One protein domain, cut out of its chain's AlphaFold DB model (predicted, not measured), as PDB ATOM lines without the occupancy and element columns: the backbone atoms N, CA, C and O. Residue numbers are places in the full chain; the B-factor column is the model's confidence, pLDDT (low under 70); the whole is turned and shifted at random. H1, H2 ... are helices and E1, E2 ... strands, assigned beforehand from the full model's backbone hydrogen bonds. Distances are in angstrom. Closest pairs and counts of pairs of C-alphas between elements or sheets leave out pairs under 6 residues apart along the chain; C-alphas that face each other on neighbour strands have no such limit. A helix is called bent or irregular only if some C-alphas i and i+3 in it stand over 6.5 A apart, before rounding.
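Overview. This is residues 325 to 470 of the 472 residues of an uncharacterized protein of bioreactor metagenome (UniProt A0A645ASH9). Two twisted five-stranded sheets lie face to face as a sandwich with their strands crossed, and one of them, E2 E1 E4 E8 E7, folds back on itself at E4. Two short helices lie outside this core: H1 grazes the other sheet, and H2 follows E3 in the chain. The printed part has 146 residues, with two named helices and ten named strands in the order E1 E2 H1 E3 H2 E4 E5 E6 E7 E8 E9 E10; the class is mostly strand. The sheet E2 E1 E4 E8 E7 is antiparallel throughout, and the sheet E3 E10 E9 E5 E6 is mixed. The whole is compact, with a radius of gyration of the C-alphas of 14.3 A and spans of 39 by 37 by 25 A.

Arrangement. One strongly twisted sheet runs E2, residues 336 to 341, E1, residues 325 to 330, E4, residues 381 to 386, E8, residues 430 to 436, and E7, residues 419 to 424. It is a folded sheet, bent back into two leaves: E2 and E1 face E8 and E7, with E4 as the hinge. N 337 and O 329 are 2.8 A apart, N 328 and O 383 3.0 A, N 384 and O 434 2.8 A, and N 421 and O 433 2.8 A, each within hydrogen-bond range. Across the fold, the closest C-alphas of E2 and E7, Phe 336 and Val 423, are 7.0 A apart. The other strongly twisted sheet runs E3, residues 363 to 368, E10, residues 461 to 469, E9, residues 449 to 455, E5, residues 395 to 400, and E6, residues 405 to 407. E3 and E10 are parallel at 22 degrees, with N 366 and O 466 2.9 A apart; the other neighbours are antiparallel, with N 452 and O 465 2.8 A apart, N 397 and O 453 2.9 A, and N 398 and O 407 2.7 A. The two sheets form a sandwich, two sheets face to face, with best planes 10 degrees apart and strands at 56 degrees. H1, residues 349 to 355, only grazes the second sheet, with residues 351 to 355. H2, residues 370 to 374, is only just not on either sheet, with 4 pairs of C-alphas within 10 A of each. In H1 and H2, every O i to N i+4 pair is within hydrogen-bond range.

Along the chain. E1 begins at C-alpha 325, (166.976, 169.576, 101.578). E10, the longest strand, measures 23.5 A and ends at C-alpha 469, (183.691, 172.995, 100.910); E9 measures 19.5 A, and E5 and E8 17.4 A each. H1 measures 10.1 A.

Size, cuts and confidence. The C-alphas farthest apart, Asp 402 and Asn 427, are 40.3 A apart. The printed part has no cut. The links E6 to E7 and E8 to E9 are long, with 11 and 12 residues. Mean pLDDT of the printed part is 90.9; residues 377 to 378 are under 70.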
ATOM      1  N   PHE A 325     166.649 169.030 102.890       94.88
ATOM      2  CA  PHE A 325     166.976 169.576 101.578       94.88
ATOM      3  C   PHE A 325     167.410 168.480 100.619       94.88
ATOM      4  O   PHE A 325     168.380 167.775 100.875       94.88
ATOM      5  N   GLY A 326     166.717 168.369  99.491       94.69
ATOM      6  CA  GLY A 326     167.093 167.494  98.396       94.69
ATOM      7  C   GLY A 326     168.147 168.161  97.528       94.69
ATOM      8  O   GLY A 326     168.007 169.326  97.141       94.69
ATOM      9  N   ILE A 327     169.188 167.410  97.190       94.94
ATOM     10  CA  ILE A 327     170.269 167.871  96.331       94.94
ATOM     11  C   ILE A 327     170.172 167.088  95.040       94.94
ATOM     12  O   ILE A 327     170.126 165.858  95.016       94.94
ATOM     13  N   SER A 328     170.079 167.803  93.931       93.62
ATOM     14  CA  SER A 328     169.847 167.174  92.642       93.62
ATOM     15  C   SER A 328     170.627 167.854  91.551       93.62
ATOM     16  O   SER A 328     170.888 169.051  91.564       93.62
ATOM     17  N   ARG A 329     170.973 167.070  90.549       90.56
ATOM     18  CA  ARG A 329     171.708 167.529  89.396       90.56
ATOM     19  C   ARG A 329     170.859 167.440  88.148       90.56
ATOM     20  O   ARG A 329     170.353 166.370  87.828       90.56
ATOM     21  N   GLN A 330     170.776 168.530  87.398       91.00
ATOM     22  CA  GLN A 330     169.994 168.559  86.170       91.00
ATOM     23  C   GLN A 330     170.747 167.888  85.008       91.00
ATOM     24  O   GLN A 330     171.845 168.312  84.641       91.00
ATOM     25  N   LYS A 331     170.143 166.859  84.400       85.75
ATOM     26  CA  LYS A 331     170.626 166.225  83.158       85.75
ATOM     27  C   LYS A 331     170.051 166.900  81.917       85.75
ATOM     28  O   LYS A 331     170.772 167.154  80.956       85.75
ATOM     29  N   SER A 332     168.750 167.171  81.948       85.69
ATOM     30  CA  SER A 332     167.968 167.808  80.884       85.69
ATOM     31  C   SER A 332     166.899 168.707  81.508       85.69
ATOM     32  O   SER A 332     166.814 168.809  82.729       85.69
ATOM     33  N   SER A 333     166.048 169.344  80.701       82.88
ATOM     34  CA  SER A 333     164.985 170.229  81.199       82.88
ATOM     35  C   SER A 333     164.074 169.588  82.257       82.88
ATOM     36  O   SER A 333     163.587 170.307  83.123       82.88
ATOM     37  N   THR A 334     163.879 168.265  82.221       83.94
ATOM     38  CA  THR A 334     162.940 167.543  83.098       83.94
ATOM     39  C   THR A 334     163.539 166.327  83.811       83.94
ATOM     40  O   THR A 334     162.830 165.665  84.557       83.94
ATOM     41  N   SER A 335     164.826 166.017  83.616       87.56
ATOM     42  CA  SER A 335     165.475 164.845  84.221       87.56
ATOM     43  C   SER A 335     166.596 165.242  85.176       87.56
ATOM     44  O   SER A 335     167.450 166.069  84.832       87.56
ATOM     45  N   PHE A 336     166.624 164.600  86.348       90.81
ATOM     46  CA  PHE A 336     167.551 164.892  87.437       90.81
ATOM     47  C   PHE A 336     168.235 163.620  87.954       90.81
ATOM     48  O   PHE A 336     167.674 162.530  87.908       90.81
ATOM     49  N   ASN A 337     169.468 163.763  88.435       89.88
ATOM     50  CA  ASN A 337     170.141 162.784  89.289       89.88
ATOM     51  C   ASN A 337     170.073 163.275  90.729       89.88
ATOM     52  O   ASN A 337     170.567 164.368  90.996       89.88
ATOM     53  N   SER A 338     169.536 162.475  91.646       90.69
ATOM     54  CA  SER A 338     169.678 162.769  93.074       90.69
ATOM     55  C   SER A 338     171.140 162.600  93.494       90.69
ATOM     56  O   SER A 338     171.781 161.622  93.109       90.69
ATOM     57  N   LEU A 339     171.658 163.565  94.252       90.06
ATOM     58  CA  LEU A 339     172.951 163.485  94.940       90.06
ATOM     59  C   LEU A 339     172.774 163.167  96.436       90.06
ATOM     60  O   LEU A 339     173.758 163.078  97.160       90.06
ATOM     61  N   GLY A 340     171.530 162.987  96.893       90.75
ATOM     62  CA  GLY A 340     171.182 162.743  98.291       90.75
ATOM     63  C   GLY A 340     170.436 163.908  98.938       90.75
ATOM     64  O   GLY A 340     169.982 164.839  98.265       90.75
ATOM     65  N   GLU A 341     170.293 163.828 100.258       92.88
ATOM     66  CA  GLU A 341     169.727 164.884 101.099       92.88
ATOM     67  C   GLU A 341     170.834 165.560 101.923       92.88
ATOM     68  O   GLU A 341     171.892 164.977 102.173       92.88
ATOM     69  N   GLY A 342     170.602 166.810 102.321       93.00
ATOM     70  CA  GLY A 342     171.430 167.490 103.311       93.00
ATOM     71  C   GLY A 342     171.375 166.791 104.670       93.00
ATOM     72  O   GLY A 342     170.391 166.133 105.003       93.00
ATOM     73  N   VAL A 343     172.423 166.971 105.461       94.81
ATOM     74  CA  VAL A 343     172.526 166.492 106.844       94.81
ATOM     75  C   VAL A 343     172.166 167.637 107.782       94.81
ATOM     76  O   VAL A 343     172.517 168.779 107.505       94.81
ATOM     77  N   GLU A 344     171.429 167.363 108.853       93.69
ATOM     78  CA  GLU A 344     171.076 168.387 109.842       93.69
ATOM     79  C   GLU A 344     172.345 168.946 110.502       93.69
ATOM     80  O   GLU A 344     173.281 168.200 110.798       93.69
ATOM     81  N   VAL A 345     172.402 170.263 110.692       93.94
ATOM     82  CA  VAL A 345     173.547 170.899 111.349       93.94
ATOM     83  C   VAL A 345     173.455 170.659 112.857       93.94
ATOM     84  O   VAL A 345     172.473 171.054 113.476       93.94
ATOM     85  N   GLU A 346     174.481 170.047 113.456       87.88
ATOM     86  CA  GLU A 346     174.477 169.707 114.892       87.88
ATOM     87  C   GLU A 346     174.480 170.943 115.811       87.88
ATOM     88  O   GLU A 346     173.771 170.962 116.816       87.88
ATOM     89  N   ASP A 347     175.253 171.983 115.469       89.56
ATOM     90  CA  ASP A 347     175.283 173.261 116.193       89.56
ATOM     91  C   ASP A 347     174.828 174.407 115.287       89.56
ATOM     92  O   ASP A 347     175.562 174.915 114.432       89.56
ATOM     93  N   VAL A 348     173.573 174.803 115.476       93.19
ATOM     94  CA  VAL A 348     172.909 175.854 114.700       93.19
ATOM     95  C   VAL A 348     173.079 177.251 115.289       93.19
ATOM     96  O   VAL A 348     172.698 178.223 114.637       93.19
ATOM     97  N   THR A 349     173.631 177.376 116.501       93.50
ATOM     98  CA  THR A 349     173.551 178.598 117.320       93.50
ATOM     99  C   THR A 349     174.165 179.800 116.606       93.50
ATOM    100  O   THR A 349     173.494 180.807 116.381       93.50
ATOM    101  N   GLU A 350     175.418 179.667 116.163       93.19
ATOM    102  CA  GLU A 350     176.129 180.744 115.471       93.19
ATOM    103  C   GLU A 350     175.433 181.126 114.158       93.19
ATOM    104  O   GLU A 350     175.241 182.308 113.870       93.19
ATOM    105  N   ILE A 351     175.014 180.129 113.371       94.44
ATOM    106  CA  ILE A 351     174.351 180.351 112.081       94.44
ATOM    107  C   ILE A 351     173.055 181.130 112.291       94.44
ATOM    108  O   ILE A 351     172.796 182.108 111.588       94.44
ATOM    109  N   ALA A 352     172.257 180.716 113.269       94.75
ATOM    110  CA  ALA A 352     170.986 181.339 113.573       94.75
ATOM    111  C   ALA A 352     171.136 182.783 114.054       94.75
ATOM    112  O   ALA A 352     170.438 183.663 113.550       94.75
ATOM    113  N   GLU A 353     172.067 183.046 114.969       94.75
ATOM    114  CA  GLU A 353     172.326 184.395 115.474       94.75
ATOM    115  C   GLU A 353     172.819 185.323 114.359       94.75
ATOM    116  O   GLU A 353     172.275 186.410 114.146       94.75
ATOM    117  N   ARG A 354     173.825 184.879 113.599       96.12
ATOM    118  CA  ARG A 354     174.484 185.698 112.574       96.12
ATOM    119  C   ARG A 354     173.590 185.969 111.365       96.12
ATOM    120  O   ARG A 354     173.710 187.033 110.760       96.12
ATOM    121  N   LEU A 355     172.688 185.047 111.026       95.25
ATOM    122  CA  LEU A 355     171.722 185.201 109.930       95.25
ATOM    123  C   LEU A 355     170.338 185.687 110.388       95.25
ATOM    124  O   LEU A 355     169.460 185.888 109.545       95.25
ATOM    125  N   SER A 356     170.144 185.904 111.695       93.19
ATOM    126  CA  SER A 356     168.858 186.291 112.296       93.19
ATOM    127  C   SER A 356     167.720 185.328 111.918       93.19
ATOM    128  O   SER A 356     166.662 185.753 111.447       93.19
ATOM    129  N   LEU A 357     167.968 184.025 112.074       93.44
ATOM    130  CA  LEU A 357     167.012 182.960 111.763       93.44
ATOM    131  C   LEU A 357     166.066 182.710 112.933       93.44
ATOM    132  O   LEU A 357     166.452 182.783 114.098       93.44
ATOM    133  N   THR A 358     164.824 182.371 112.606       87.94
ATOM    134  CA  THR A 358     163.786 182.011 113.576       87.94
ATOM    135  C   THR A 358     163.436 180.522 113.531       87.94
ATOM    136  O   THR A 358     162.914 179.989 114.509       87.94
ATOM    137  N   LYS A 359     163.764 179.826 112.435       85.12
ATOM    138  CA  LYS A 359     163.503 178.401 112.210       85.12
ATOM    139  C   LYS A 359     164.775 177.572 112.421       85.12
ATOM    140  O   LYS A 359     165.477 177.211 111.478       85.12
ATOM    141  N   LEU A 360     165.071 177.289 113.689       87.12
ATOM    142  CA  LEU A 360     166.299 176.596 114.114       87.12
ATOM    143  C   LEU A 360     166.304 175.097 113.785       87.12
ATOM    144  O   LEU A 360     167.362 174.513 113.598       87.12
ATOM    145  N   ASP A 361     165.126 174.488 113.683       84.31
ATOM    146  CA  ASP A 361     164.900 173.062 113.426       84.31
ATOM    147  C   ASP A 361     164.878 172.705 111.927       84.31
ATOM    148  O   ASP A 361     164.412 171.632 111.552       84.31
ATOM    149  N   ASN A 362     165.320 173.615 111.049       90.25
ATOM    150  CA  ASN A 362     165.397 173.363 109.607       90.25
ATOM    151  C   ASN A 362     166.661 173.963 108.970       90.25
ATOM    152  O   ASN A 362     166.595 174.701 107.979       90.25
ATOM    153  N   ILE A 363     167.818 173.658 109.559       95.06
ATOM    154  CA  ILE A 363     169.130 174.041 109.036       95.06
ATOM    155  C   ILE A 363     169.901 172.777 108.669       95.06
ATOM    156  O   ILE A 363     170.175 171.931 109.518       95.06
ATOM    157  N   TYR A 364     170.249 172.657 107.392       96.31
ATOM    158  CA  TYR A 364     170.930 171.486 106.850       96.31
ATOM    159  C   TYR A 364     172.168 171.893 106.075       96.31
ATOM    160  O   TYR A 364     172.245 172.989 105.524       96.31
ATOM    161  N   GLU A 365     173.116 170.981 105.969       96.25
ATOM    162  CA  GLU A 365     174.358 171.181 105.255       96.25
ATOM    163  C   GLU A 365     174.714 170.012 104.348       96.25
ATOM    164  O   GLU A 365     174.258 168.881 104.513       96.25
ATOM    165  N   HIS A 366     175.559 170.291 103.363       95.88
ATOM    166  CA  HIS A 366     176.188 169.255 102.566       95.88
ATOM    167  C   HIS A 366     177.612 169.654 102.208       95.88
ATOM    168  O   HIS A 366     177.860 170.744 101.685       95.88
ATOM    169  N   SER A 367     178.543 168.745 102.483       93.75
ATOM    170  CA  SER A 367     179.955 168.907 102.150       93.75
ATOM    171  C   SER A 367     180.227 168.304 100.780       93.75
ATOM    172  O   SER A 367     180.351 167.092 100.656       93.75
ATOM    173  N   PHE A 368     180.345 169.147  99.754       90.56
ATOM    174  CA  PHE A 368     180.632 168.670  98.401       90.56
ATOM    175  C   PHE A 368     182.098 168.262  98.265       90.56
ATOM    176  O   PHE A 368     183.006 168.981  98.700       90.56
ATOM    177  N   THR A 369     182.339 167.143  97.590       88.81
ATOM    178  CA  THR A 369     183.663 166.781  97.077       88.81
ATOM    179  C   THR A 369     183.987 167.541  95.788       88.81
ATOM    180  O   THR A 369     183.103 168.021  95.068       88.81
ATOM    181  N   ALA A 370     185.275 167.619  95.444       89.44
ATOM    182  CA  ALA A 370     185.709 168.202  94.176       89.44
ATOM    183  C   ALA A 370     185.104 167.482  92.960       89.44
ATOM    184  O   ALA A 370     184.852 168.121  91.937       89.44
ATOM    185  N   GLU A 371     184.875 166.170  93.063       87.62
ATOM    186  CA  GLU A 371     184.254 165.373  92.010       87.62
ATOM    187  C   GLU A 371     182.780 165.754  91.836       87.62
ATOM    188  O   GLU A 371     182.397 166.191  90.752       87.62
ATOM    189  N   GLU A 372     181.977 165.703  92.902       88.12
ATOM    190  CA  GLU A 372     180.549 166.058  92.866       88.12
ATOM    191  C   GLU A 372     180.322 167.498  92.388       88.12
ATOM    192  O   GLU A 372     179.418 167.778  91.589       88.12
ATOM    193  N   TRP A 373     181.176 168.422  92.835       90.19
ATOM    194  CA  TRP A 373     181.091 169.820  92.440       90.19
ATOM    195  C   TRP A 373     181.477 170.040  90.974       90.19
ATOM    196  O   TRP A 373     180.736 170.679  90.228       90.19
ATOM    197  N   ASN A 374     182.620 169.518  90.525       86.94
ATOM    198  CA  ASN A 374     183.149 169.830  89.191       86.94
ATOM    199  C   ASN A 374     182.604 168.951  88.072       86.94
ATOM    200  O   ASN A 374     182.801 169.295  86.902       86.94
ATOM    201  N   MET A 375     181.978 167.813  88.386       77.81
ATOM    202  CA  MET A 375     181.406 166.930  87.372       77.81
ATOM    203  C   MET A 375     180.543 167.770  86.418       77.81
ATOM    204  O   MET A 375     179.868 168.686  86.879       77.81
ATOM    205  N   LYS A 376     180.508 167.459  85.111       70.50
ATOM    206  CA  LYS A 376     179.699 168.139  84.067       70.50
ATOM    207  C   LYS A 376     178.799 167.146  83.324       70.50
ATOM    208  O   LYS A 376     179.303 166.210  82.718       70.50
ATOM    209  N   THR A 377     177.480 167.342  83.358       58.78
ATOM    210  CA  THR A 377     176.497 166.526  82.619       58.78
ATOM    211  C   THR A 377     175.419 167.428  82.023       58.78
ATOM    212  O   THR A 377     174.626 168.004  82.765       58.78
ATOM    213  N   GLY A 378     175.377 167.566  80.696       68.38
ATOM    214  CA  GLY A 378     174.329 168.325  80.002       68.38
ATOM    215  C   GLY A 378     174.277 169.807  80.396       68.38
ATOM    216  O   GLY A 378     175.127 170.585  79.973       68.38
ATOM    217  N   MET A 379     173.265 170.189  81.190       72.69
ATOM    218  CA  MET A 379     172.947 171.582  81.557       72.69
ATOM    219  C   MET A 379     173.780 172.166  82.716       72.69
ATOM    220  O   MET A 379     173.666 173.358  82.983       72.69
ATOM    221  N   ASP A 380     174.612 171.354  83.383       80.12
ATOM    222  CA  ASP A 380     175.548 171.759  84.455       80.12
ATOM    223  C   ASP A 380     174.935 172.624  85.578       80.12
ATOM    224  O   ASP A 380     175.516 173.617  86.020       80.12
ATOM    225  N   ARG A 381     173.743 172.235  86.049       90.94
ATOM    226  CA  ARG A 381     173.041 172.889  87.162       90.94
ATOM    227  C   ARG A 381     172.937 171.973  88.370       90.94
ATOM    228  O   ARG A 381     172.524 170.816  88.245       90.94
ATOM    229  N   LEU A 382     173.290 172.521  89.528       93.25
ATOM    230  CA  LEU A 382     173.103 171.907  90.839       93.25
ATOM    231  C   LEU A 382     171.894 172.555  91.509       93.25
ATOM    232  O   LEU A 382     171.864 173.771  91.640       93.25
ATOM    233  N   HIS A 383     170.919 171.757  91.915       95.88
ATOM    234  CA  HIS A 383     169.689 172.184  92.565       95.88
ATOM    235  C   HIS A 383     169.717 171.826  94.047       95.88
ATOM    236  O   HIS A 383     170.095 170.714  94.415       95.88
ATOM    237  N   VAL A 384     169.237 172.762  94.857       96.50
ATOM    238  CA  VAL A 384     168.932 172.597  96.275       96.50
ATOM    239  C   VAL A 384     167.443 172.874  96.447       96.50
ATOM    240  O   VAL A 384     166.968 173.969  96.134       96.50
ATOM    241  N   ALA A 385     166.697 171.873  96.899       95.00
ATOM    242  CA  ALA A 385     165.252 171.934  97.060       95.00
ATOM    243  C   ALA A 385     164.882 171.735  98.537       95.00
ATOM    244  O   ALA A 385     165.166 170.659  99.060       95.00
ATOM    245  N   PRO A 386     164.259 172.711  99.220       93.00
ATOM    246  CA  PRO A 386     163.712 172.467 100.550       93.00
ATOM    247  C   PRO A 386     162.599 171.413 100.469       93.00
ATOM    248  O   PRO A 386     161.755 171.454  99.571       93.00
ATOM    249  N   LEU A 387     162.607 170.468 101.404       89.00
ATOM    250  CA  LEU A 387     161.678 169.341 101.460       89.00
ATOM    251  C   LEU A 387     160.688 169.512 102.614       89.00
ATOM    252  O   LEU A 387     160.992 170.142 103.624       89.00
ATOM    253  N   GLY A 388     159.488 168.947 102.459       81.75
ATOM    254  CA  GLY A 388     158.514 168.856 103.554       81.75
ATOM    255  C   GLY A 388     158.041 170.200 104.116       81.75
ATOM    256  O   GLY A 388     157.630 170.272 105.270       81.75
ATOM    257  N   LEU A 389     158.129 171.285 103.340       81.56
ATOM    258  CA  LEU A 389     157.697 172.597 103.808       81.56
ATOM    259  C   LEU A 389     156.174 172.639 103.982       81.56
ATOM    260  O   LEU A 389     155.428 172.415 103.031       81.56
ATOM    261  N   ILE A 390     155.730 173.003 105.186       77.44
ATOM    262  CA  ILE A 390     154.312 173.262 105.488       77.44
ATOM    263  C   ILE A 390     153.845 174.544 104.775       77.44
ATOM    264  O   ILE A 390     152.720 174.619 104.283       77.44
ATOM    265  N   THR A 391     154.732 175.537 104.666       78.56
ATOM    266  CA  THR A 391     154.474 176.831 104.021       78.56
ATOM    267  C   THR A 391     155.365 176.991 102.783       78.56
ATOM    268  O   THR A 391     156.568 176.737 102.869       78.56
ATOM    269  N   PRO A 392     154.834 177.425 101.625       83.12
ATOM    270  CA  PRO A 392     155.648 177.637 100.429       83.12
ATOM    271  C   PRO A 392     156.675 178.766 100.621       83.12
ATOM    272  O   PRO A 392     156.431 179.737 101.336       83.12
ATOM    273  N   TRP A 393     157.811 178.670  99.923       90.69
ATOM    274  CA  TRP A 393     158.863 179.689  99.951       90.69
ATOM    275  C   TRP A 393     158.796 180.633  98.734       90.69
ATOM    276  O   TRP A 393     158.727 180.220  97.572       90.69
ATOM    277  N   ASN A 394     158.897 181.936  98.986       90.75
ATOM    278  CA  ASN A 394     158.676 183.016  98.016       90.75
ATOM    279  C   ASN A 394     159.891 183.898  97.738       90.75
ATOM    280  O   ASN A 394     159.943 184.522  96.678       90.75
ATOM    281  N   SER A 395     160.922 183.859  98.580       94.50
ATOM    282  CA  SER A 395     162.236 184.414  98.233       94.50
ATOM    283  C   SER A 395     163.380 183.574  98.802       94.50
ATOM    284  O   SER A 395     163.149 182.613  99.534       94.50
ATOM    285  N   PHE A 396     164.611 183.869  98.391       97.38
ATOM    286  CA  PHE A 396     165.807 183.313  99.013       97.38
ATOM    287  C   PHE A 396     166.913 184.367  99.044       97.38
ATOM    288  O   PHE A 396     166.946 185.251  98.186       97.38
ATOM    289  N   ASP A 397     167.805 184.246 100.018       96.75
ATOM    290  CA  ASP A 397     168.996 185.071 100.170       96.75
ATOM    291  C   ASP A 397     170.230 184.190 100.331       96.75
ATOM    292  O   ASP A 397     170.188 183.146 100.979       96.75
ATOM    293  N   VAL A 398     171.338 184.648  99.772       97.50
ATOM    294  CA  VAL A 398     172.639 184.000  99.834       97.50
ATOM    295  C   VAL A 398     173.554 184.794 100.758       97.50
ATOM    296  O   VAL A 398     173.541 186.028 100.725       97.50
ATOM    297  N   TYR A 399     174.361 184.101 101.560       97.56
ATOM    298  CA  TYR A 399     175.376 184.696 102.430       97.56
ATOM    299  C   TYR A 399     176.698 183.948 102.277       97.56
ATOM    300  O   TYR A 399     176.700 182.727 102.119       97.56
ATOM    301  N   ASN A 400     177.813 184.671 102.323       95.38
ATOM    302  CA  ASN A 400     179.148 184.064 102.311       95.38
ATOM    303  C   ASN A 400     179.527 183.483 103.688       95.38
ATOM    304  O   ASN A 400     178.777 183.613 104.658       95.38
ATOM    305  N   SER A 401     180.726 182.905 103.785       94.44
ATOM    306  CA  SER A 401     181.273 182.341 105.030       94.44
ATOM    307  C   SER A 401     181.413 183.327 106.198       94.44
ATOM    308  O   SER A 401     181.501 182.891 107.339       94.44
ATOM    309  N   ASP A 402     181.405 184.638 105.940       94.62
ATOM    310  CA  ASP A 402     181.479 185.686 106.972       94.62
ATOM    311  C   ASP A 402     180.089 186.195 107.408       94.62
ATOM    312  O   ASP A 402     179.982 187.158 108.178       94.62
ATOM    313  N   PHE A 403     179.019 185.551 106.924       95.44
ATOM    314  CA  PHE A 403     177.615 185.927 107.121       95.44
ATOM    315  C   PHE A 403     177.218 187.262 106.465       95.44
ATOM    316  O   PHE A 403     176.236 187.898 106.851       95.44
ATOM    317  N   VAL A 404     177.946 187.698 105.434       95.56
ATOM    318  CA  VAL A 404     177.597 188.890 104.650       95.56
ATOM    319  C   VAL A 404     176.541 188.525 103.610       95.56
ATOM    320  O   VAL A 404     176.746 187.619 102.805       95.56
ATOM    321  N   ARG A 405     175.421 189.258 103.596       96.12
ATOM    322  CA  ARG A 405     174.335 189.070 102.620       96.12
ATOM    323  C   ARG A 405     174.786 189.456 101.209       96.12
ATOM    324  O   ARG A 405     175.189 190.591 100.970       96.12
ATOM    325  N   LEU A 406     174.621 188.533 100.268       95.88
ATOM    326  CA  LEU A 406     174.980 188.656  98.850       95.88
ATOM    327  C   LEU A 406     173.752 188.752  97.918       95.88
ATOM    328  O   LEU A 406     173.883 188.816  96.690       95.88
ATOM    329  N   GLY A 407     172.537 188.740  98.477       94.38
ATOM    330  CA  GLY A 407     171.290 188.722  97.710       94.38
ATOM    331  C   GLY A 407     171.114 187.385  96.994       94.38
ATOM    332  O   GLY A 407     171.090 186.350  97.642       94.38
ATOM    333  N   VAL A 408     171.014 187.384  95.665       95.44
ATOM    334  CA  VAL A 408     170.931 186.145  94.858       95.44
ATOM    335  C   VAL A 408     172.267 185.769  94.207       95.44
ATOM    336  O   VAL A 408     172.316 184.881  93.360       95.44
ATOM    337  N   THR A 409     173.351 186.467  94.544       94.25
ATOM    338  CA  THR A 409     174.683 186.236  93.964       94.25
ATOM    339  C   THR A 409     175.535 185.365  94.882       94.25
ATOM    340  O   THR A 409     175.335 185.355  96.093       94.25
ATOM    341  N   ALA A 410     176.503 184.646  94.309       93.19
ATOM    342  CA  ALA A 410     177.480 183.867  95.069       93.19
ATOM    343  C   ALA A 410     178.866 183.945  94.400       93.19
ATOM    344  O   ALA A 410     179.326 182.944  93.858       93.19
ATOM    345  N   PRO A 411     179.538 185.112  94.376       89.81
ATOM    346  CA  PRO A 411     180.726 185.342  93.545       89.81
ATOM    347  C   PRO A 411     181.931 184.446  93.882       89.81
ATOM    348  O   PRO A 411     182.803 184.283  93.035       89.81
ATOM    349  N   GLY A 412     181.987 183.845  95.078       90.75
ATOM    350  CA  GLY A 412     182.985 182.828  95.445       90.75
ATOM    351  C   GLY A 412     182.662 181.404  94.971       90.75
ATOM    352  O   GLY A 412     183.530 180.535  95.019       90.75
ATOM    353  N   TRP A 413     181.443 181.169  94.476       93.81
ATOM    354  CA  TRP A 413     180.902 179.841  94.152       93.81
ATOM    355  C   TRP A 413     180.344 179.733  92.725       93.81
ATOM    356  O   TRP A 413     180.383 178.663  92.118       93.81
ATOM    357  N   SER A 414     179.846 180.827  92.151       93.25
ATOM    358  CA  SER A 414     179.315 180.912  90.792       93.25
ATOM    359  C   SER A 414     179.628 182.270  90.167       93.25
ATOM    360  O   SER A 414     179.629 183.306  90.826       93.25
ATOM    361  N   SER A 415     179.856 182.258  88.854       91.38
ATOM    362  CA  SER A 415     179.988 183.476  88.042       91.38
ATOM    363  C   SER A 415     178.642 184.114  87.668       91.38
ATOM    364  O   SER A 415     178.611 185.144  86.994       91.38
ATOM    365  N   LYS A 416     177.526 183.508  88.086       92.56
ATOM    366  CA  LYS A 416     176.160 183.960  87.822       92.56
ATOM    367  C   LYS A 416     175.338 184.031  89.104       92.56
ATOM    368  O   LYS A 416     175.708 183.509  90.153       92.56
ATOM    369  N   ASN A 417     174.187 184.688  88.992       94.75
ATOM    370  CA  ASN A 417     173.180 184.668  90.041       94.75
ATOM    371  C   ASN A 417     172.623 183.255  90.190       94.75
ATOM    372  O   ASN A 417     172.373 182.572  89.198       94.75
ATOM    373  N   LEU A 418     172.357 182.866  91.430       96.12
ATOM    374  CA  LEU A 418     171.506 181.731  91.726       96.12
ATOM    375  C   LEU A 418     170.084 182.069  91.283       96.12
ATOM    376  O   LEU A 418     169.644 183.223  91.343       96.12
ATOM    377  N   VAL A 419     169.357 181.061  90.815       94.69
ATOM    378  CA  VAL A 419     168.042 181.265  90.204       94.69
ATOM    379  C   VAL A 419     167.050 180.254  90.757       94.69
ATOM    380  O   VAL A 419     167.389 179.107  91.046       94.69
ATOM    381  N   ARG A 420     165.792 180.677  90.883       95.31
ATOM    382  CA  ARG A 420     164.682 179.770  91.185       95.31
ATOM    383  C   ARG A 420     164.475 178.790  90.034       95.31
ATOM    384  O   ARG A 420     164.400 179.187  88.873       95.31
ATOM    385  N   GLY A 421     164.325 177.518  90.356       93.50
ATOM    386  CA  GLY A 421     163.970 176.474  89.407       93.50
ATOM    387  C   GLY A 421     163.069 175.433  90.049       93.50
ATOM    388  O   GLY A 421     162.611 175.602  91.173       93.50
ATOM    389  N   ASN A 422     162.857 174.327  89.348       93.88
ATOM    390  CA  ASN A 422     162.134 173.174  89.868       93.88
ATOM    391  C   ASN A 422     162.962 171.915  89.635       93.88
ATOM    392  O   ASN A 422     163.627 171.796  88.605       93.88
ATOM    393  N   VAL A 423     162.881 170.988  90.580       92.62
ATOM    394  CA  VAL A 423     163.225 169.581  90.380       92.62
ATOM    395  C   VAL A 423     161.917 168.846  90.106       92.62
ATOM    396  O   VAL A 423     160.929 169.104  90.785       92.62
ATOM    397  N   TYR A 424     161.888 167.980  89.099       90.31
ATOM    398  CA  TYR A 424     160.688 167.228  88.733       90.31
ATOM    399  C   TYR A 424     160.838 165.765  89.146       90.31
ATOM    400  O   TYR A 424     161.897 165.174  88.921       90.31
ATOM    401  N   ASP A 425     159.787 165.202  89.745       83.81
ATOM    402  CA  ASP A 425     159.687 163.756  89.970       83.81
ATOM    403  C   ASP A 425     159.301 163.008  88.675       83.81
ATOM    404  O   ASP A 425     159.090 163.613  87.620       83.81
ATOM    405  N   GLU A 426     159.201 161.678  88.741       82.25
ATOM    406  CA  GLU A 426     158.840 160.830  87.591       82.25
ATOM    407  C   GLU A 426     157.445 161.139  87.015       82.25
ATOM    408  O   GLU A 426     157.184 160.873  85.841       82.25
ATOM    409  N   ASN A 427     156.568 161.749  87.817       82.12
ATOM    410  CA  ASN A 427     155.221 162.167  87.436       82.12
ATOM    411  C   ASN A 427     155.159 163.641  86.999       82.12
ATOM    412  O   ASN A 427     154.067 164.171  86.792       82.12
ATOM    413  N   TYR A 428     156.310 164.304  86.833       83.38
ATOM    414  CA  TYR A 428     156.431 165.724  86.502       83.38
ATOM    415  C   TYR A 428     155.841 166.679  87.551       83.38
ATOM    416  O   TYR A 428     155.539 167.835  87.236       83.38
ATOM    417  N   ASN A 429     155.734 166.255  88.811       84.31
ATOM    418  CA  ASN A 429     155.383 167.171  89.889       84.31
ATOM    419  C   ASN A 429     156.590 168.062  90.217       84.31
ATOM    420  O   ASN A 429     157.684 167.549  90.478       84.31
ATOM    421  N   PRO A 430     156.428 169.396  90.201       90.06
ATOM    422  CA  PRO A 430     157.518 170.309  90.500       90.06
ATOM    423  C   PRO A 430     157.759 170.403  92.008       90.06
ATOM    424  O   PRO A 430     156.855 170.718  92.777       90.06
ATOM    425  N   THR A 431     159.015 170.242  92.410       90.69
ATOM    426  CA  THR A 431     159.532 170.666  93.713       90.69
ATOM    427  C   THR A 431     160.350 171.943  93.513       90.69
ATOM    428  O   THR A 431     161.407 171.893  92.869       90.69
ATOM    429  N   PRO A 432     159.889 173.101  94.016       93.62
ATOM    430  CA  PRO A 432     160.625 174.351  93.896       93.62
ATOM    431  C   PRO A 432     162.024 174.250  94.513       93.62
ATOM    432  O   PRO A 432     162.203 173.746  95.616       93.62
ATOM    433  N   SER A 433     163.017 174.768  93.799       95.94
ATOM    434  CA  SER A 433     164.435 174.707  94.158       95.94
ATOM    435  C   SER A 433     165.151 176.022  93.856       95.94
ATOM    436  O   SER A 433     164.659 176.863  93.097       95.94
ATOM    437  N   VAL A 434     166.345 176.180  94.409       97.31
ATOM    438  CA  VAL A 434     167.344 177.139  93.932       97.31
ATOM    439  C   VAL A 434     168.410 176.351  93.191       97.31
ATOM    440  O   VAL A 434     168.881 175.334  93.699       97.31
ATOM    441  N   TYR A 435     168.789 176.799  91.996       95.00
ATOM    442  CA  TYR A 435     169.891 176.195  91.265       95.00
ATOM    443  C   TYR A 435     171.083 177.128  91.112       95.00
ATOM    444  O   TYR A 435     170.950 178.349  91.002       95.00
ATOM    445  N   ILE A 436     172.251 176.498  91.071       93.94
ATOM    446  CA  ILE A 436     173.551 177.106  90.840       93.94
ATOM    447  C   ILE A 436     174.024 176.645  89.461       93.94
ATOM    448  O   ILE A 436     174.232 175.447  89.238       93.94
ATOM    449  N   ASP A 437     174.168 177.586  88.530       90.31
ATOM    450  CA  ASP A 437     174.803 177.377  87.228       90.31
ATOM    451  C   ASP A 437     176.162 178.092  87.180       90.31
ATOM    452  O   ASP A 437     176.540 178.773  88.130       90.31
ATOM    453  N   ALA A 438     176.936 177.881  86.108       90.56
ATOM    454  CA  ALA A 438     178.239 178.530  85.893       90.56
ATOM    455  C   ALA A 438     179.152 178.538  87.143       90.56
ATOM    456  O   ALA A 438     179.778 179.552  87.479       90.56
ATOM    457  N   ARG A 439     179.175 177.385  87.830       92.38
ATOM    458  CA  ARG A 439     179.906 177.134  89.075       92.38
ATOM    459  C   ARG A 439     181.401 177.368  88.875       92.38
ATOM    460  O   ARG A 439     181.975 176.937  87.872       92.38
ATOM    461  N   ILE A 440     182.027 178.038  89.836       92.12
ATOM    462  CA  ILE A 440     183.480 178.224  89.874       92.12
ATOM    463  C   ILE A 440     184.131 176.859  90.144       92.12
ATOM    464  O   ILE A 440     183.576 176.084  90.928       92.12
ATOM    465  N   PRO A 441     185.269 176.514  89.507       91.88
ATOM    466  CA  PRO A 441     185.940 175.248  89.775       91.88
ATOM    467  C   PRO A 441     186.251 175.082  91.265       91.88
ATOM    468  O   PRO A 441     186.728 176.013  91.904       91.88
ATOM    469  N   PHE A 442     186.044 173.883  91.811       91.56
ATOM    470  CA  PHE A 442     186.150 173.620  93.255       91.56
ATOM    471  C   PHE A 442     187.491 174.068  93.868       91.56
ATOM    472  O   PHE A 442     187.539 174.579  94.985       91.56
ATOM    473  N   LYS A 443     188.587 173.924  93.109       91.44
ATOM    474  CA  LYS A 443     189.938 174.349  93.514       91.44
ATOM    475  C   LYS A 443     190.074 175.867  93.704       91.44
ATOM    476  O   LYS A 443     190.930 176.301  94.466       91.44
ATOM    477  N   ASP A 444     189.247 176.652  93.015       93.44
ATOM    478  CA  ASP A 444     189.305 178.115  92.988       93.44
ATOM    479  C   ASP A 444     188.347 178.744  94.020       93.44
ATOM    480  O   ASP A 444     188.436 179.942  94.290       93.44
ATOM    481  N   ILE A 445     187.474 177.941  94.644       92.81
ATOM    482  CA  ILE A 445     186.610 178.367  95.753       92.81
ATOM    483  C   ILE A 445     187.486 178.636  96.978       92.81
ATOM    484  O   ILE A 445     188.194 177.744  97.454       92.81
ATOM    485  N   ARG A 446     187.445 179.864  97.494       90.38
ATOM    486  CA  ARG A 446     188.223 180.284  98.676       90.38
ATOM    487  C   ARG A 446     187.402 180.325  99.960       90.38
ATOM    488  O   ARG A 446     187.981 180.311 101.039       90.38
ATOM    489  N   GLU A 447     186.084 180.382  99.829       90.56
ATOM    490  CA  GLU A 447     185.151 180.380 100.952       90.56
ATOM    491  C   GLU A 447     185.006 178.961 101.521       90.56
ATOM    492  O   GLU A 447     185.063 177.972 100.785       90.56
ATOM    493  N   SER A 448     184.827 178.857 102.837       90.44
ATOM    494  CA  SER A 448     184.590 177.579 103.522       90.44
ATOM    495  C   SER A 448     183.153 177.088 103.342       90.44
ATOM    496  O   SER A 448     182.912 175.880 103.279       90.44
ATOM    497  N   CYS A 449     182.200 178.013 103.232       94.50
ATOM    498  CA  CYS A 449     180.789 177.711 103.056       94.50
ATOM    499  C   CYS A 449     180.013 178.823 102.332       94.50
ATOM    500  O   CYS A 449     180.474 179.960 102.220       94.50
ATOM    501  N   LEU A 450     178.819 178.462 101.855       96.75
ATOM    502  CA  LEU A 450     177.789 179.355 101.327       96.75
ATOM    503  C   LEU A 450     176.464 179.030 102.015       96.75
ATOM    504  O   LEU A 450     176.045 177.871 102.019       96.75
ATOM    505  N   TYR A 451     175.776 180.037 102.536       97.75
ATOM    506  CA  TYR A 451     174.454 179.875 103.137       97.75
ATOM    507  C   TYR A 451     173.375 180.293 102.142       97.75
ATOM    508  O   TYR A 451     173.480 181.350 101.521       97.75
ATOM    509  N   ILE A 452     172.320 179.494 102.021       97.94
ATOM    510  CA  ILE A 452     171.121 179.798 101.239       97.94
ATOM    511  C   ILE A 452     169.929 179.765 102.195       97.94
ATOM    512  O   ILE A 452     169.514 178.700 102.646       97.94
ATOM    513  N   VAL A 453     169.378 180.935 102.507       97.44
ATOM    514  CA  VAL A 453     168.227 181.101 103.402       97.44
ATOM    515  C   VAL A 453     166.962 181.219 102.562       97.44
ATOM    516  O   VAL A 453     166.830 182.148 101.765       97.44
ATOM    517  N   PHE A 454     166.023 180.298 102.744       96.06
ATOM    518  CA  PHE A 454     164.731 180.279 102.063       96.06
ATOM    519  C   PHE A 454     163.697 181.009 102.917       96.06
ATOM    520  O   PHE A 454     163.642 180.803 104.128       96.06
ATOM    521  N   ARG A 455     162.865 181.851 102.297       93.56
ATOM    522  CA  ARG A 455     161.896 182.700 103.005       93.56
ATOM    523  C   ARG A 455     160.489 182.593 102.432       93.56
ATOM    524  O   ARG A 455     160.337 182.445 101.219       93.56
ATOM    525  N   ASP A 456     159.472 182.703 103.281       90.12
ATOM    526  CA  ASP A 456     158.054 182.746 102.897       90.12
ATOM    527  C   ASP A 456     157.634 184.107 102.288       90.12
ATOM    528  O   ASP A 456     158.468 184.964 101.978       90.12
ATOM    529  N   SER A 457     156.328 184.302 102.059       86.56
ATOM    530  CA  SER A 457     155.741 185.570 101.585       86.56
ATOM    531  C   SER A 457     155.924 186.739 102.553       86.56
ATOM    532  O   SER A 457     155.957 187.884 102.105       86.56
ATOM    533  N   ALA A 458     156.021 186.467 103.855       86.25
ATOM    534  CA  ALA A 458     156.192 187.459 104.910       86.25
ATOM    535  C   ALA A 458     157.674 187.784 105.177       86.25
ATOM    536  O   ALA A 458     157.975 188.638 106.011       86.25
ATOM    537  N   GLY A 459     158.600 187.120 104.477       87.69
ATOM    538  CA  GLY A 459     160.041 187.281 104.650       87.69
ATOM    539  C   GLY A 459     160.621 186.490 105.827       87.69
ATOM    540  O   GLY A 459     161.812 186.640 106.122       87.69
ATOM    541  N   LYS A 460     159.828 185.638 106.484       89.94
ATOM    542  CA  LYS A 460     160.306 184.753 107.551       89.94
ATOM    543  C   LYS A 460     161.073 183.590 106.947       89.94
ATOM    544  O   LYS A 460     160.718 183.105 105.874       89.94
ATOM    545  N   ASP A 461     162.141 183.171 107.609       91.50
ATOM    546  CA  ASP A 461     162.904 182.005 107.189       91.50
ATOM    547  C   ASP A 461     162.084 180.721 107.371       91.50
ATOM    548  O   ASP A 461     161.462 180.498 108.406       91.50
ATOM    549  N   VAL A 462     162.074 179.883 106.335       90.81
ATOM    550  CA  VAL A 462     161.408 178.569 106.349       90.81
ATOM    551  C   VAL A 462     162.400 177.413 106.349       90.81
ATOM    552  O   VAL A 462     162.010 176.276 106.597       90.81
ATOM    553  N   GLY A 463     163.674 177.693 106.076       93.62
ATOM    554  CA  GLY A 463     164.776 176.742 106.138       93.62
ATOM    555  C   GLY A 463     166.069 177.344 105.595       93.62
ATOM    556  O   GLY A 463     166.040 178.268 104.778       93.62
ATOM    557  N   THR A 464     167.202 176.800 106.027       96.50
ATOM    558  CA  THR A 464     168.533 177.240 105.593       96.50
ATOM    559  C   THR A 464     169.360 176.051 105.131       96.50
ATOM    560  O   THR A 464     169.433 175.035 105.817       96.50
ATOM    561  N   PHE A 465     170.004 176.190 103.974       97.56
ATOM    562  CA  PHE A 465     170.932 175.197 103.450       97.56
ATOM    563  C   PHE A 465     172.357 175.743 103.406       97.56
ATOM    564  O   PHE A 465     172.586 176.838 102.889       97.56
ATOM    565  N   VAL A 466     173.313 174.972 103.912       97.25
ATOM    566  CA  VAL A 466     174.733 175.320 103.948       97.25
ATOM    567  C   VAL A 466     175.498 174.424 102.986       97.25
ATOM    568  O   VAL A 466     175.603 173.212 103.160       97.25
ATOM    569  N   ILE A 467     176.085 175.027 101.963       95.44
ATOM    570  CA  ILE A 467     177.048 174.348 101.103       95.44
ATOM    571  C   ILE A 467     178.397 174.464 101.791       95.44
ATOM    572  O   ILE A 467     178.881 175.577 101.978       95.44
ATOM    573  N   ARG A 468     179.014 173.341 102.156       93.56
ATOM    574  CA  ARG A 468     180.374 173.319 102.698       93.56
ATOM    575  C   ARG A 468     181.364 172.851 101.646       93.56
ATOM    576  O   ARG A 468     181.106 171.917 100.882       93.56
ATOM    577  N   LYS A 469     182.529 173.493 101.634       88.12
ATOM    578  CA  LYS A 469     183.691 172.995 100.910       88.12
ATOM    579  C   LYS A 469     184.352 171.926 101.779       88.12
ATOM    580  O   LYS A 469     184.812 172.236 102.875       88.12
ATOM    581  N   SER A 470     184.388 170.679 101.310       80.62
ATOM    582  CA  SER A 470     185.121 169.624 102.021       80.62
ATOM    583  C   SER A 470     186.620 169.951 102.091       80.62
ATOM    584  O   SER A 470     187.200 170.469 101.136       80.62
TER     585      SER A 470